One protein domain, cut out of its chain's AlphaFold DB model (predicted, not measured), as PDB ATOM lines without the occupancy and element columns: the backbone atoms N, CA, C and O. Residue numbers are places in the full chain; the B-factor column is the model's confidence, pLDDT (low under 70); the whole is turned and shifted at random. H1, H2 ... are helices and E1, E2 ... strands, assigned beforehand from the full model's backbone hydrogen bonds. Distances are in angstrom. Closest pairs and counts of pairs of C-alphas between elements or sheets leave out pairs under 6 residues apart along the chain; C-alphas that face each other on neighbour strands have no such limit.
ATOM      1  N   GLN A  16      90.026 -61.225  98.988       94.38
ATOM      2  CA  GLN A  16      89.513 -59.952  99.466       94.38
ATOM      3  C   GLN A  16      88.161 -59.655  98.807       94.38
ATOM      4  O   GLN A  16      88.027 -59.674  97.583       94.38
ATOM      5  N   VAL A  17      87.153 -59.332  99.620       95.75
ATOM      6  CA  VAL A  17      85.821 -58.927  99.148       95.75
ATOM      7  C   VAL A  17      85.663 -57.418  99.282       95.75
ATOM      8  O   VAL A  17      85.940 -56.847 100.336       95.75
ATOM      9  N   SER A  18      85.189 -56.762  98.224       96.38
ATOM     10  CA  SER A  18      84.947 -55.317  98.218       96.38
ATOM     11  C   SER A  18      83.602 -54.952  97.590       96.38
ATOM     12  O   SER A  18      83.052 -55.710  96.793       96.38
ATOM     13  N   TYR A  19      83.103 -53.762  97.940       97.50
ATOM     14  CA  TYR A  19      81.820 -53.217  97.486       97.50
ATOM     15  C   TYR A  19      82.019 -51.824  96.865       97.50
ATOM     16  O   TYR A  19      81.714 -50.816  97.515       97.50
ATOM     17  N   PRO A  20      82.569 -51.731  95.638       96.44
ATOM     18  CA  PRO A  20      83.090 -50.474  95.094       96.44
ATOM     19  C   PRO A  20      82.055 -49.345  95.038       96.44
ATOM     20  O   PRO A  20      82.373 -48.189  95.303       96.44
ATOM     21  N   PHE A  21      80.794 -49.683  94.765       96.44
ATOM     22  CA  PHE A  21      79.733 -48.704  94.515       96.44
ATOM     23  C   PHE A  21      78.735 -48.542  95.668       96.44
ATOM     24  O   PHE A  21      77.754 -47.809  95.531       96.44
ATOM     25  N   TRP A  22      78.973 -49.187  96.818       93.62
ATOM     26  CA  TRP A  22      78.030 -49.175  97.944       93.62
ATOM     27  C   TRP A  22      77.768 -47.764  98.484       93.62
ATOM     28  O   TRP A  22      76.626 -47.386  98.743       93.62
ATOM     29  N   ARG A  23      78.837 -46.970  98.648       92.38
ATOM     30  CA  ARG A  23      78.751 -45.601  99.186       92.38
ATOM     31  C   ARG A  23      78.391 -44.581  98.112       92.38
ATOM     32  O   ARG A  23      77.485 -43.775  98.310       92.38
ATOM     33  N   THR A  24      79.084 -44.643  96.979       94.19
ATOM     34  CA  THR A  24      78.947 -43.684  95.883       94.19
ATOM     35  C   THR A  24      78.811 -44.454  94.585       94.19
ATOM     36  O   THR A  24      79.795 -44.927  94.032       94.19
ATOM     37  N   ALA A  25      77.575 -44.606  94.116       93.62
ATOM     38  CA  ALA A  25      77.315 -45.283  92.856       93.62
ATOM     39  C   ALA A  25      77.474 -44.324  91.662       93.62
ATOM     40  O   ALA A  25      77.042 -43.167  91.753       93.62
ATOM     41  N   PRO A  26      77.979 -44.808  90.517       94.94
ATOM     42  CA  PRO A  26      78.143 -43.999  89.315       94.94
ATOM     43  C   PRO A  26      76.824 -43.369  88.838       94.94
ATOM     44  O   PRO A  26      75.767 -44.009  88.810       94.94
ATOM     45  N   ALA A  27      76.862 -42.101  88.420       92.06
ATOM     46  CA  ALA A  27      75.657 -41.287  88.208       92.06
ATOM     47  C   ALA A  27      74.804 -41.682  86.990       92.06
ATOM     48  O   ALA A  27      73.611 -41.365  86.944       92.06
ATOM     49  N   ASN A  28      75.355 -42.425  86.030       93.81
ATOM     50  CA  ASN A  28      74.638 -42.886  84.841       93.81
ATOM     51  C   ASN A  28      75.234 -44.195  84.292       93.81
ATOM     52  O   ASN A  28      76.272 -44.655  84.760       93.81
ATOM     53  N   ASN A  29      74.583 -44.776  83.278       94.12
ATOM     54  CA  ASN A  29      75.004 -46.043  82.672       94.12
ATOM     55  C   ASN A  29      76.430 -45.999  82.115       94.12
ATOM     56  O   ASN A  29      77.157 -46.972  82.254       94.12
ATOM     57  N   ASN A  30      76.829 -44.899  81.476       95.44
ATOM     58  CA  ASN A  30      78.153 -44.813  80.866       95.44
ATOM     59  C   ASN A  30      79.243 -44.705  81.937       95.44
ATOM     60  O   ASN A  30      80.235 -45.413  81.840       95.44
ATOM     61  N   GLY A  31      79.017 -43.895  82.976       96.62
ATOM     62  CA  GLY A  31      79.921 -43.797  84.126       96.62
ATOM     63  C   GLY A  31      80.059 -45.129  84.862       96.62
ATOM     64  O   GLY A  31      81.171 -45.556  85.134       96.62
ATOM     65  N   TYR A  32      78.944 -45.842  85.070       97.06
ATOM     66  CA  TYR A  32      78.978 -47.178  85.670       97.06
ATOM     67  C   TYR A  32      79.882 -48.126  84.895       97.06
ATOM     68  O   TYR A  32      80.706 -48.818  85.475       97.06
ATOM     69  N   TRP A  33      79.728 -48.152  83.575       96.88
ATOM     70  CA  TRP A  33      80.506 -49.036  82.724       96.88
ATOM     71  C   TRP A  33      81.977 -48.644  82.614       96.88
ATOM     72  O   TRP A  33      82.789 -49.544  82.455       96.88
ATOM     73  N   ALA A  34      82.303 -47.355  82.703       97.56
ATOM     74  CA  ALA A  34      83.682 -46.885  82.722       97.56
ATOM     75  C   ALA A  34      84.401 -47.330  84.005       97.56
ATOM     76  O   ALA A  34      85.424 -47.996  83.918       97.56
ATOM     77  N   GLU A  35      83.816 -47.056  85.176       97.56
ATOM     78  CA  GLU A  35      84.390 -47.475  86.466       97.56
ATOM     79  C   GLU A  35      84.397 -49.003  86.616       97.56
ATOM     80  O   GLU A  35      85.334 -49.581  87.156       97.56
ATOM     81  N   PHE A  36      83.369 -49.687  86.105       97.38
ATOM     82  CA  PHE A  36      83.345 -51.147  86.047       97.38
ATOM     83  C   PHE A  36      84.514 -51.693  85.224       97.38
ATOM     84  O   PHE A  36      85.169 -52.634  85.660       97.38
ATOM     85  N   ASP A  37      84.756 -51.139  84.034       96.75
ATOM     86  CA  ASP A  37      85.831 -51.618  83.166       96.75
ATOM     87  C   ASP A  37      87.201 -51.358  83.797       96.75
ATOM     88  O   ASP A  37      88.039 -52.245  83.744       96.75
ATOM     89  N   GLU A  38      87.394 -50.218  84.465       97.00
ATOM     90  CA  GLU A  38      88.611 -49.925  85.234       97.00
ATOM     91  C   GLU A  38      88.843 -50.946  86.359       97.00
ATOM     92  O   GLU A  38      89.936 -51.486  86.496       97.00
ATOM     93  N   ILE A  39      87.799 -51.279  87.127       96.44
ATOM     94  CA  ILE A  39      87.885 -52.282  88.197       96.44
ATOM     95  C   ILE A  39      88.250 -53.659  87.644       96.44
ATOM     96  O   ILE A  39      89.043 -54.359  88.256       96.44
ATOM     97  N   PHE A  40      87.635 -54.079  86.539       95.31
ATOM     98  CA  PHE A  40      87.833 -55.414  85.969       95.31
ATOM     99  C   PHE A  40      88.990 -55.488  84.962       95.31
ATOM    100  O   PHE A  40      89.180 -56.545  84.362       95.31
ATOM    101  N   ASP A  41      89.752 -54.408  84.771       95.25
ATOM    102  CA  ASP A  41      91.034 -54.442  84.060       95.25
ATOM    103  C   ASP A  41      92.122 -55.066  84.954       95.25
ATOM    104  O   ASP A  41      92.913 -55.879  84.484       95.25
ATOM    105  N   ASP A  42      92.048 -54.812  86.266       93.50
ATOM    106  CA  ASP A  42      92.905 -55.372  87.320       93.50
ATOM    107  C   ASP A  42      92.945 -56.916  87.298       93.50
ATOM    108  O   ASP A  42      91.919 -57.593  87.463       93.50
ATOM    109  N   GLU A  43      94.135 -57.482  87.073       91.19
ATOM    110  CA  GLU A  43      94.369 -58.928  86.956       91.19
ATOM    111  C   GLU A  43      94.112 -59.689  88.263       91.19
ATOM    112  O   GLU A  43      93.774 -60.877  88.214       91.19
ATOM    113  N   ASP A  44      94.172 -59.009  89.411       92.62
ATOM    114  CA  ASP A  44      93.903 -59.614  90.716       92.62
ATOM    115  C   ASP A  44      92.405 -59.802  90.969       92.62
ATOM    116  O   ASP A  44      92.003 -60.552  91.865       92.62
ATOM    117  N   VAL A  45      91.545 -59.188  90.149       94.56
ATOM    118  CA  VAL A  45      90.104 -59.448  90.169       94.56
ATOM    119  C   VAL A  45      89.801 -60.819  89.571       94.56
ATOM    120  O   VAL A  45      89.827 -61.033  88.354       94.56
ATOM    121  N   LEU A  46      89.415 -61.740  90.456       93.06
ATOM    122  CA  LEU A  46      89.055 -63.117  90.121       93.06
ATOM    123  C   LEU A  46      87.650 -63.185  89.511       93.06
ATOM    124  O   LEU A  46      87.435 -63.801  88.463       93.06
ATOM    125  N   CYS A  47      86.677 -62.567  90.182       95.44
ATOM    126  CA  CYS A  47      85.274 -62.570  89.784       95.44
ATOM    127  C   CYS A  47      84.481 -61.470  90.504       95.44
ATOM    128  O   CYS A  47      84.995 -60.731  91.346       95.44
ATOM    129  N   GLY A  48      83.198 -61.359  90.177       96.94
ATOM    130  CA  GLY A  48      82.279 -60.470  90.873       96.94
ATOM    131  C   GLY A  48      80.846 -60.963  90.812       96.94
ATOM    132  O   GLY A  48      80.525 -61.913  90.099       96.94
ATOM    133  N   ILE A  49      79.969 -60.285  91.537       96.88
ATOM    134  CA  ILE A  49      78.524 -60.410  91.365       96.88
ATOM    135  C   ILE A  49      77.918 -59.018  91.258       96.88
ATOM    136  O   ILE A  49      78.363 -58.080  91.922       96.88
ATOM    137  N   VAL A  50      76.910 -58.884  90.403       96.75
ATOM    138  CA  VAL A  50      76.171 -57.636  90.226       96.75
ATOM    139  C   VAL A  50      74.686 -57.867  90.432       96.75
ATOM    140  O   VAL A  50      74.099 -58.780  89.845       96.75
ATOM    141  N   GLY A  51      74.094 -57.039  91.280       95.12
ATOM    142  CA  GLY A  51      72.674 -57.047  91.563       95.12
ATOM    143  C   GLY A  51      71.893 -56.431  90.413       95.12
ATOM    144  O   GLY A  51      72.290 -55.435  89.797       95.12
ATOM    145  N   ILE A  52      70.769 -57.052  90.086       93.75
ATOM    146  CA  ILE A  52      69.833 -56.540  89.101       93.75
ATOM    147  C   ILE A  52      68.448 -56.413  89.712       93.75
ATOM    148  O   ILE A  52      68.051 -57.202  90.557       93.75
ATOM    149  N   THR A  53      67.687 -55.449  89.207       91.88
ATOM    150  CA  THR A  53      66.282 -55.222  89.573       91.88
ATOM    151  C   THR A  53      65.301 -55.708  88.506       91.88
ATOM    152  O   THR A  53      64.080 -55.636  88.656       91.88
ATOM    153  N   ARG A  54      65.816 -56.134  87.340       88.81
ATOM    154  CA  ARG A  54      65.021 -56.615  86.197       88.81
ATOM    155  C   ARG A  54      65.783 -57.649  85.382       88.81
ATOM    156  O   ARG A  54      66.956 -57.401  85.104       88.81
ATOM    157  N   PRO A  55      65.109 -58.688  84.850       87.88
ATOM    158  CA  PRO A  55      63.648 -58.890  84.804       87.88
ATOM    159  C   PRO A  55      62.991 -59.255  86.146       87.88
ATOM    160  O   PRO A  55      61.786 -59.063  86.290       87.88
ATOM    161  N   SER A  56      63.784 -59.701  87.109       88.38
ATOM    162  CA  SER A  56      63.438 -59.959  88.507       88.38
ATOM    163  C   SER A  56      64.635 -59.571  89.374       88.38
ATOM    164  O   SER A  56      65.755 -59.505  88.859       88.38
ATOM    165  N   ASP A  57      64.408 -59.336  90.663       90.56
ATOM    166  CA  ASP A  57      65.483 -59.041  91.610       90.56
ATOM    167  C   ASP A  57      66.328 -60.299  91.863       90.56
ATOM    168  O   ASP A  57      65.829 -61.279  92.419       90.56
ATOM    169  N   HIS A  58      67.586 -60.301  91.411       91.38
ATOM    170  CA  HIS A  58      68.569 -61.359  91.684       91.38
ATOM    171  C   HIS A  58      69.993 -60.910  91.305       91.38
ATOM    172  O   HIS A  58      70.220 -59.757  90.944       91.38
ATOM    173  N   TRP A  59      70.960 -61.829  91.387       93.44
ATOM    174  CA  TRP A  59      72.373 -61.572  91.114       93.44
ATOM    175  C   TRP A  59      72.835 -62.223  89.811       93.44
ATOM    176  O   TRP A  59      72.557 -63.396  89.545       93.44
ATOM    177  N   LEU A  60      73.610 -61.476  89.030       95.44
ATOM    178  CA  LEU A  60      74.406 -62.015  87.934       95.44
ATOM    179  C   LEU A  60      75.833 -62.267  88.414       95.44
ATOM    180  O   LEU A  60      76.423 -61.424  89.088       95.44
ATOM    181  N   VAL A  61      76.404 -63.394  88.008       96.25
ATOM    182  CA  VAL A  61      77.812 -63.719  88.246       96.25
ATOM    183  C   VAL A  61      78.662 -63.119  87.136       96.25
ATOM    184  O   VAL A  61      78.334 -63.240  85.958       96.25
ATOM    185  N   ILE A  62      79.764 -62.483  87.509       97.12
ATOM    186  CA  ILE A  62      80.761 -61.907  86.614       97.12
ATOM    187  C   ILE A  62      82.011 -62.776  86.692       97.12
ATOM    188  O   ILE A  62      82.538 -63.002  87.778       97.12
ATOM    189  N   ALA A  63      82.505 -63.239  85.551       94.38
ATOM    190  CA  ALA A  63      83.713 -64.054  85.476       94.38
ATOM    191  C   ALA A  63      84.603 -63.623  84.303       94.38
ATOM    192  O   ALA A  63      84.144 -62.942  83.381       94.38
ATOM    193  N   ARG A  64      85.869 -64.051  84.327       91.00
ATOM    194  CA  ARG A  64      86.792 -63.966  83.187       91.00
ATOM    195  C   ARG A  64      86.752 -65.283  82.399       91.00
ATOM    196  O   ARG A  64      87.016 -66.346  82.945       91.00
ATOM    197  N   ASP A  65      86.445 -65.203  81.108       87.31
ATOM    198  CA  ASP A  65      86.461 -66.313  80.142       87.31
ATOM    199  C   ASP A  65      87.458 -65.966  79.026       87.31
ATOM    200  O   ASP A  65      87.188 -65.104  78.183       87.31
ATOM    201  N   GLY A  66      88.660 -66.552  79.076       84.06
ATOM    202  CA  GLY A  66      89.734 -66.277  78.109       84.06
ATOM    203  C   GLY A  66      90.136 -64.797  78.035       84.06
ATOM    204  O   GLY A  66      90.313 -64.260  76.943       84.06
ATOM    205  N   GLY A  67      90.191 -64.114  79.185       83.94
ATOM    206  CA  GLY A  67      90.497 -62.680  79.288       83.94
ATOM    207  C   GLY A  67      89.313 -61.746  79.014       83.94
ATOM    208  O   GLY A  67      89.450 -60.535  79.132       83.94
ATOM    209  N   ARG A  68      88.132 -62.276  78.672       89.75
ATOM    210  CA  ARG A  68      86.921 -61.470  78.460       89.75
ATOM    211  C   ARG A  68      86.011 -61.532  79.673       89.75
ATOM    212  O   ARG A  68      85.733 -62.614  80.181       89.75
ATOM    213  N   ILE A  69      85.466 -60.386  80.067       94.88
ATOM    214  CA  ILE A  69      84.433 -60.334  81.101       94.88
ATOM    215  C   ILE A  69      83.113 -60.874  80.554       94.88
ATOM    216  O   ILE A  69      82.614 -60.450  79.503       94.88
ATOM    217  N   VAL A  70      82.542 -61.828  81.280       96.00
ATOM    218  CA  VAL A  70      81.280 -62.488  80.959       96.00
ATOM    219  C   VAL A  70      80.327 -62.415  82.138       96.00
ATOM    220  O   VAL A  70      80.745 -62.413  83.290       96.00
ATOM    221  N   PHE A  71      79.035 -62.360  81.826       96.81
ATOM    222  CA  PHE A  71      77.963 -62.324  82.811       96.81
ATOM    223  C   PHE A  71      77.156 -63.609  82.693       96.81
ATOM    224  O   PHE A  71      76.773 -63.994  81.583       96.81
ATOM    225  N   TYR A  72      76.868 -64.245  83.819       95.25
ATOM    226  CA  TYR A  72      76.026 -65.424  83.909       95.25
ATOM    227  C   TYR A  72      74.827 -65.135  84.798       95.25
ATOM    228  O   TYR A  72      74.961 -64.679  85.930       95.25
ATOM    229  N   ASP A  73      73.651 -65.422  84.265       93.06
ATOM    230  CA  ASP A  73      72.439 -65.556  85.048       93.06
ATOM    231  C   ASP A  73      72.515 -66.874  85.826       93.06
ATOM    232  O   ASP A  73      72.663 -67.950  85.234       93.06
ATOM    233  N   SER A  74      72.490 -66.739  87.152       79.44
ATOM    234  CA  SER A  74      72.591 -67.826  88.127       79.44
ATOM    235  C   SER A  74      71.279 -68.049  88.881       79.44
ATOM    236  O   SER A  74      71.287 -68.608  89.977       79.44
ATOM    237  N   GLU A  75      70.151 -67.601  88.312       81.44
ATOM    238  CA  GLU A  75      68.835 -67.744  88.927       81.44
ATOM    239  C   GLU A  75      68.595 -69.196  89.389       81.44
ATOM    240  O   GLU A  75      68.712 -70.137  88.587       81.44
ATOM    241  N   PRO A  76      68.250 -69.406  90.676       69.88
ATOM    242  CA  PRO A  76      67.986 -70.737  91.195       69.88
ATOM    243  C   PRO A  76      66.915 -71.424  90.344       69.88
ATOM    244  O   PRO A  76      65.906 -70.811  90.000       69.88
ATOM    245  N   LEU A  77      67.108 -72.712  90.046       80.62
ATOM    246  CA  LEU A  77      66.187 -73.563  89.267       80.62
ATOM    247  C   LEU A  77      66.226 -73.383  87.738       80.62
ATOM    248  O   LEU A  77      65.518 -74.110  87.038       80.62
ATOM    249  N   LYS A  78      67.054 -72.482  87.195       81.50
ATOM    250  CA  LYS A  78      67.269 -72.366  85.744       81.50
ATOM    251  C   LYS A  78      68.683 -72.810  85.357       81.50
ATOM    252  O   LYS A  78      69.612 -72.670  86.150       81.50
ATOM    253  N   PRO A  79      68.880 -73.352  84.141       85.19
ATOM    254  CA  PRO A  79      70.220 -73.569  83.618       85.19
ATOM    255  C   PRO A  79      70.986 -72.248  83.555       85.19
ATOM    256  O   PRO A  79      70.434 -71.238  83.112       85.19
ATOM    257  N   MET A  80      72.263 -72.283  83.937       86.94
ATOM    258  CA  MET A  80      73.148 -71.126  83.845       86.94
ATOM    259  C   MET A  80      73.150 -70.576  82.416       86.94
ATOM    260  O   MET A  80      73.380 -71.309  81.449       86.94
ATOM    261  N   LYS A  81      72.907 -69.273  82.276       91.19
ATOM    262  CA  LYS A  81      72.782 -68.628  80.968       91.19
ATOM    263  C   LYS A  81      73.714 -67.435  80.860       91.19
ATOM    264  O   LYS A  81      73.679 -66.529  81.682       91.19
ATOM    265  N   ARG A  82      74.505 -67.384  79.788       93.38
ATOM    266  CA  ARG A  82      75.334 -66.212  79.486       93.38
ATOM    267  C   ARG A  82      74.457 -65.021  79.091       93.38
ATOM    268  O   ARG A  82      73.606 -65.127  78.202       93.38
ATOM    269  N   VAL A  83      74.703 -63.876  79.716       93.56
ATOM    270  CA  VAL A  83      74.036 -62.601  79.444       93.56
ATOM    271  C   VAL A  83      75.010 -61.672  78.724       93.56
ATOM    272  O   VAL A  83      76.162 -61.495  79.114       93.56
ATOM    273  N   ASN A  84      74.553 -61.065  77.631       92.88
ATOM    274  CA  ASN A  84      75.376 -60.130  76.874       92.88
ATOM    275  C   ASN A  84      75.398 -58.770  77.570       92.88
ATOM    276  O   ASN A  84      74.332 -58.198  77.802       92.88
ATOM    277  N   ARG A  85      76.581 -58.175  77.768       93.62
ATOM    278  CA  ARG A  85      76.728 -56.821  78.336       93.62
ATOM    279  C   ARG A  85      75.832 -55.775  77.663       93.62
ATOM    280  O   ARG A  85      75.212 -54.967  78.337       93.62
ATOM    281  N   LYS A  86      75.663 -55.837  76.336       92.06
ATOM    282  CA  LYS A  86      74.773 -54.934  75.568       92.06
ATOM    283  C   LYS A  86      73.296 -54.983  76.003       92.06
ATOM    284  O   LYS A  86      72.542 -54.045  75.734       92.06
ATOM    285  N   SER A  87      72.875 -56.080  76.634       92.56
ATOM    286  CA  SER A  87      71.529 -56.252  77.194       92.56
ATOM    287  C   SER A  87      71.404 -55.788  78.646       92.56
ATOM    288  O   SER A  87      70.281 -55.698  79.133       92.56
ATOM    289  N   LEU A  88      72.517 -55.451  79.300       94.31
ATOM    290  CA  LEU A  88      72.568 -54.882  80.641       94.31
ATOM    291  C   LEU A  88      72.486 -53.351  80.571       94.31
ATOM    292  O   LEU A  88      72.962 -52.719  79.622       94.31
ATOM    293  N   TYR A  89      71.863 -52.745  81.574       94.75
ATOM    294  CA  TYR A  89      71.727 -51.301  81.688       94.75
ATOM    295  C   TYR A  89      71.811 -50.861  83.146       94.75
ATOM    296  O   TYR A  89      70.998 -51.268  83.969       94.75
ATOM    297  N   ALA A  90      72.775 -50.003  83.451       93.12
ATOM    298  CA  ALA A  90      73.040 -49.486  84.784       93.12
ATOM    299  C   ALA A  90      72.396 -48.103  84.948       93.12
ATOM    300  O   ALA A  90      73.033 -47.065  84.778       93.12
ATOM    301  N   GLY A  91      71.093 -48.060  85.210       85.25
ATOM    302  CA  GLY A  91      70.363 -46.797  85.272       85.25
ATOM    303  C   GLY A  91      68.877 -46.972  85.539       85.25
ATOM    304  O   GLY A  91      68.403 -48.057  85.858       85.25
ATOM    305  N   VAL A  92      68.127 -45.878  85.407       78.75
ATOM    306  CA  VAL A  92      66.682 -45.884  85.664       78.75
ATOM    307  C   VAL A  92      65.941 -46.631  84.554       78.75
ATOM    308  O   VAL A  92      66.319 -46.583  83.383       78.75
ATOM    309  N   ARG A  93      64.848 -47.305  84.924       68.69
ATOM    310  CA  ARG A  93      63.945 -47.994  83.997       68.69
ATOM    311  C   ARG A  93      63.531 -47.075  82.840       68.69
ATOM    312  O   ARG A  93      62.817 -46.096  83.040       68.69
ATOM    313  N   GLY A  94      63.888 -47.462  81.616       68.38
ATOM    314  CA  GLY A  94      63.309 -46.891  80.401       68.38
ATOM    315  C   GLY A  94      61.912 -47.471  80.102       68.38
ATOM    316  O   GLY A  94      61.649 -48.629  80.443       68.38
ATOM    317  N   PRO A  95      61.010 -46.742  79.415       57.12
ATOM    318  CA  PRO A  95      59.625 -47.179  79.195       57.12
ATOM    319  C   PRO A  95      59.452 -48.482  78.389       57.12
ATOM    320  O   PRO A  95      58.389 -49.092  78.454       57.12
ATOM    321  N   LYS A  96      60.454 -48.921  77.606       57.62
ATOM    322  CA  LYS A  96      60.292 -50.004  76.607       57.62
ATOM    323  C   LYS A  96      61.518 -50.907  76.401       57.62
ATOM    324  O   LYS A  96      61.690 -51.482  75.330       57.62
ATOM    325  N   THR A  97      62.403 -51.053  77.384       66.00
ATOM    326  CA  THR A  97      63.622 -51.856  77.187       66.00
ATOM    327  C   THR A  97      63.470 -53.266  77.757       66.00
ATOM    328  O   THR A  97      63.318 -53.416  78.964       66.00
ATOM    329  N   LYS A  98      63.623 -54.307  76.919       82.44
ATOM    330  CA  LYS A  98      63.854 -55.712  77.341       82.44
ATOM    331  C   LYS A  98      65.253 -55.919  77.965       82.44
ATOM    332  O   LYS A  98      65.833 -56.994  77.863       82.44
ATOM    333  N   LYS A  99      65.834 -54.850  78.511       89.56
ATOM    334  CA  LYS A  99      67.168 -54.850  79.100       89.56
ATOM    335  C   LYS A  99      67.085 -55.275  80.558       89.56
ATOM    336  O   LYS A  99      66.110 -54.967  81.244       89.56
ATOM    337  N   TRP A 100      68.135 -55.945  80.992       92.69
ATOM    338  CA  TRP A 100      68.411 -56.254  82.382       92.69
ATOM    339  C   TRP A 100      68.855 -54.962  83.052       92.69
ATOM    340  O   TRP A 100      69.700 -54.253  82.501       92.69
ATOM    341  N   VAL A 101      68.249 -54.615  84.180       93.75
ATOM    342  CA  VAL A 101      68.546 -53.348  84.855       93.75
ATOM    343  C   VAL A 101      69.375 -53.640  86.085       93.75
ATOM    344  O   VAL A 101      68.904 -54.330  86.977       93.75
ATOM    345  N   ILE A 102      70.597 -53.123  86.102       95.12
ATOM    346  CA  ILE A 102      71.549 -53.256  87.203       95.12
ATOM    347  C   ILE A 102      71.187 -52.263  88.308       95.12
ATOM    348  O   ILE A 102      70.949 -51.082  88.017       95.12
ATOM    349  N   ASP A 103      71.197 -52.719  89.562       94.06
ATOM    350  CA  ASP A 103      71.334 -51.800  90.688       94.06
ATOM    351  C   ASP A 103      72.795 -51.350  90.765       94.06
ATOM    352  O   ASP A 103      73.717 -52.122  91.013       94.06
ATOM    353  N   ARG A 104      73.013 -50.059  90.525       94.31
ATOM    354  CA  ARG A 104      74.353 -49.474  90.447       94.31
ATOM    355  C   ARG A 104      75.121 -49.520  91.762       94.31
ATOM    356  O   ARG A 104      76.324 -49.302  91.727       94.31
ATOM    357  N   ARG A 105      74.449 -49.735  92.893       95.00
ATOM    358  CA  ARG A 105      75.090 -49.869  94.210       95.00
ATOM    359  C   ARG A 105      75.516 -51.301  94.508       95.00
ATOM    360  O   ARG A 105      76.366 -51.515  95.367       95.00
ATOM    361  N   GLU A 106      74.940 -52.265  93.802       95.00
ATOM    362  CA  GLU A 106      75.108 -53.688  94.066       95.00
ATOM    363  C   GLU A 106      76.178 -54.285  93.156       95.00
ATOM    364  O   GLU A 106      75.899 -55.124  92.307       95.00
ATOM    365  N   LEU A 107      77.426 -53.855  93.338       97.56
ATOM    366  CA  LEU A 107      78.586 -54.539  92.774       97.56
ATOM    367  C   LEU A 107      79.446 -55.079  93.912       97.56
ATOM    368  O   LEU A 107      79.886 -54.317  94.774       97.56
ATOM    369  N   VAL A 108      79.706 -56.383  93.879       97.81
ATOM    370  CA  VAL A 108      80.644 -57.057  94.778       97.81
ATOM    371  C   VAL A 108      81.772 -57.634  93.941       97.81
ATOM    372  O   VAL A 108      81.527 -58.265  92.911       97.81
ATOM    373  N   VAL A 109      83.006 -57.417  94.381       97.69
ATOM    374  CA  VAL A 109      84.212 -57.838  93.664       97.69
ATOM    375  C   VAL A 109      85.067 -58.690  94.583       97.69
ATOM    376  O   VAL A 109      85.315 -58.302  95.728       97.69
ATOM    377  N   PHE A 110      85.512 -59.825  94.056       95.81
ATOM    378  CA  PHE A 110      86.391 -60.778  94.716       95.81
ATOM    379  C   PHE A 110      87.777 -60.671  94.085       95.81
ATOM    380  O   PHE A 110      87.945 -60.937  92.891       95.81
ATOM    381  N   ARG A 111      88.757 -60.269  94.887       94.69
ATOM    382  CA  ARG A 111      90.158 -60.150  94.484       94.69
ATOM    383  C   ARG A 111      91.005 -61.208  95.158       94.69
ATOM    384  O   ARG A 111      90.677 -61.630  96.266       94.69
ATOM    385  N   ARG A 112      92.098 -61.597  94.515       92.00
ATOM    386  CA  ARG A 112      93.178 -62.303  95.199       92.00
ATOM    387  C   ARG A 112      93.724 -61.395  96.302       92.00
ATOM    388  O   ARG A 112      93.859 -60.192  96.102       92.00
ATOM    389  N   MET A 113      93.931 -61.957  97.484       84.06
ATOM    390  CA  MET A 113      94.687 -61.295  98.537       84.06
ATOM    391  C   MET A 113      96.164 -61.604  98.283       84.06
ATOM    392  O   MET A 113      96.508 -62.775  98.110       84.06
TER     393      MET A 113
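AT A GLANCE: This is residues 16 to 113 of the 114 residues of an uncharacterized protein of Brevundimonas sp. Leaf280 (UniProt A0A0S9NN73). One strongly twisted sheet of six strands has a single helix, H1, running along one face, over E6 and E2; no named helix covers the other face. E1 and E5 make the sheet's two edges, and the long loop of residues 84 to 99 reaches out as far as Pro 95. The printed part has 98 residues, with one named helix and six named strands in the order E1 H1 E2 E3 E4 E5 E6. The sheet's order is E1 - E6 - E2 - E3 - E4 - E5, antiparallel throughout, and the class is mixed, helices and strands. The whole is compact, with a radius of gyration of the C-alphas of 13.0 A and spans of 41 by 33 by 20 A.

IN THESE COORDINATES: Find C-alpha 16 at (89.513, -59.952, 99.466); there strand E1 begins, residues 16 to 18. Helix H1 starts at C-alpha 29 at (75.004, -46.043, 82.672) and runs 18.2 A through residues 29 to 41. Then come E2, residues 45 to 54, 25.6 A; E3, residues 58 to 65, 21.9 A; E4, residues 68 to 73, 16.4 A; and the short E5, residues 81 to 83. E6, residues 100 to 112, is the longest strand at 28.5 A; it bends by 78 degrees at residue 103 and ends at C-alpha 112 at (93.178, -62.303, 95.199).

HOW THE PARTS SIT: Begin at edge strand E1, antiparallel to E6, where N 16 and O 111 are 2.8 A apart. E6 has E2 as its next neighbour, with N 51 and O 106 at 2.8 A. E2, E3, E4 and E5 form a meander, each strand the antiparallel neighbour of the one before, in three hairpins: look at N 50 and O 60, 2.9 A, N 61 and O 72, 2.8 A, and N 83 and O 71, 2.8 A. E1, H1 and E2 make a split strand-helix-strand unit, two strands running the same way with E6 between them in the sheet, and its crossover is right-handed. H1 is on the sheet at a height over the sheet of 9.4 A, at 13 degrees to E6 on the local plane, along the strands. The closest C-alphas of H1 and E6 are those of Tyr 32 and Arg 104, 7.0 A apart. Every O i to N i+4 pair of H1 is within hydrogen-bond range. E1 and E5 are apart. Residues 88 to 89 pair in parallel with residues 100 to 101 of E6.

THE WHOLE: The two C-alphas farthest apart are those of Pro 95 and Met 113, 42.5 A. The printed part has no cut, and the link from E5 to E6, 16 residues, is long. The mean pLDDT of the printed part is 91.0; look for low confidence, under 70, at residue 76 and residues 93 to 97.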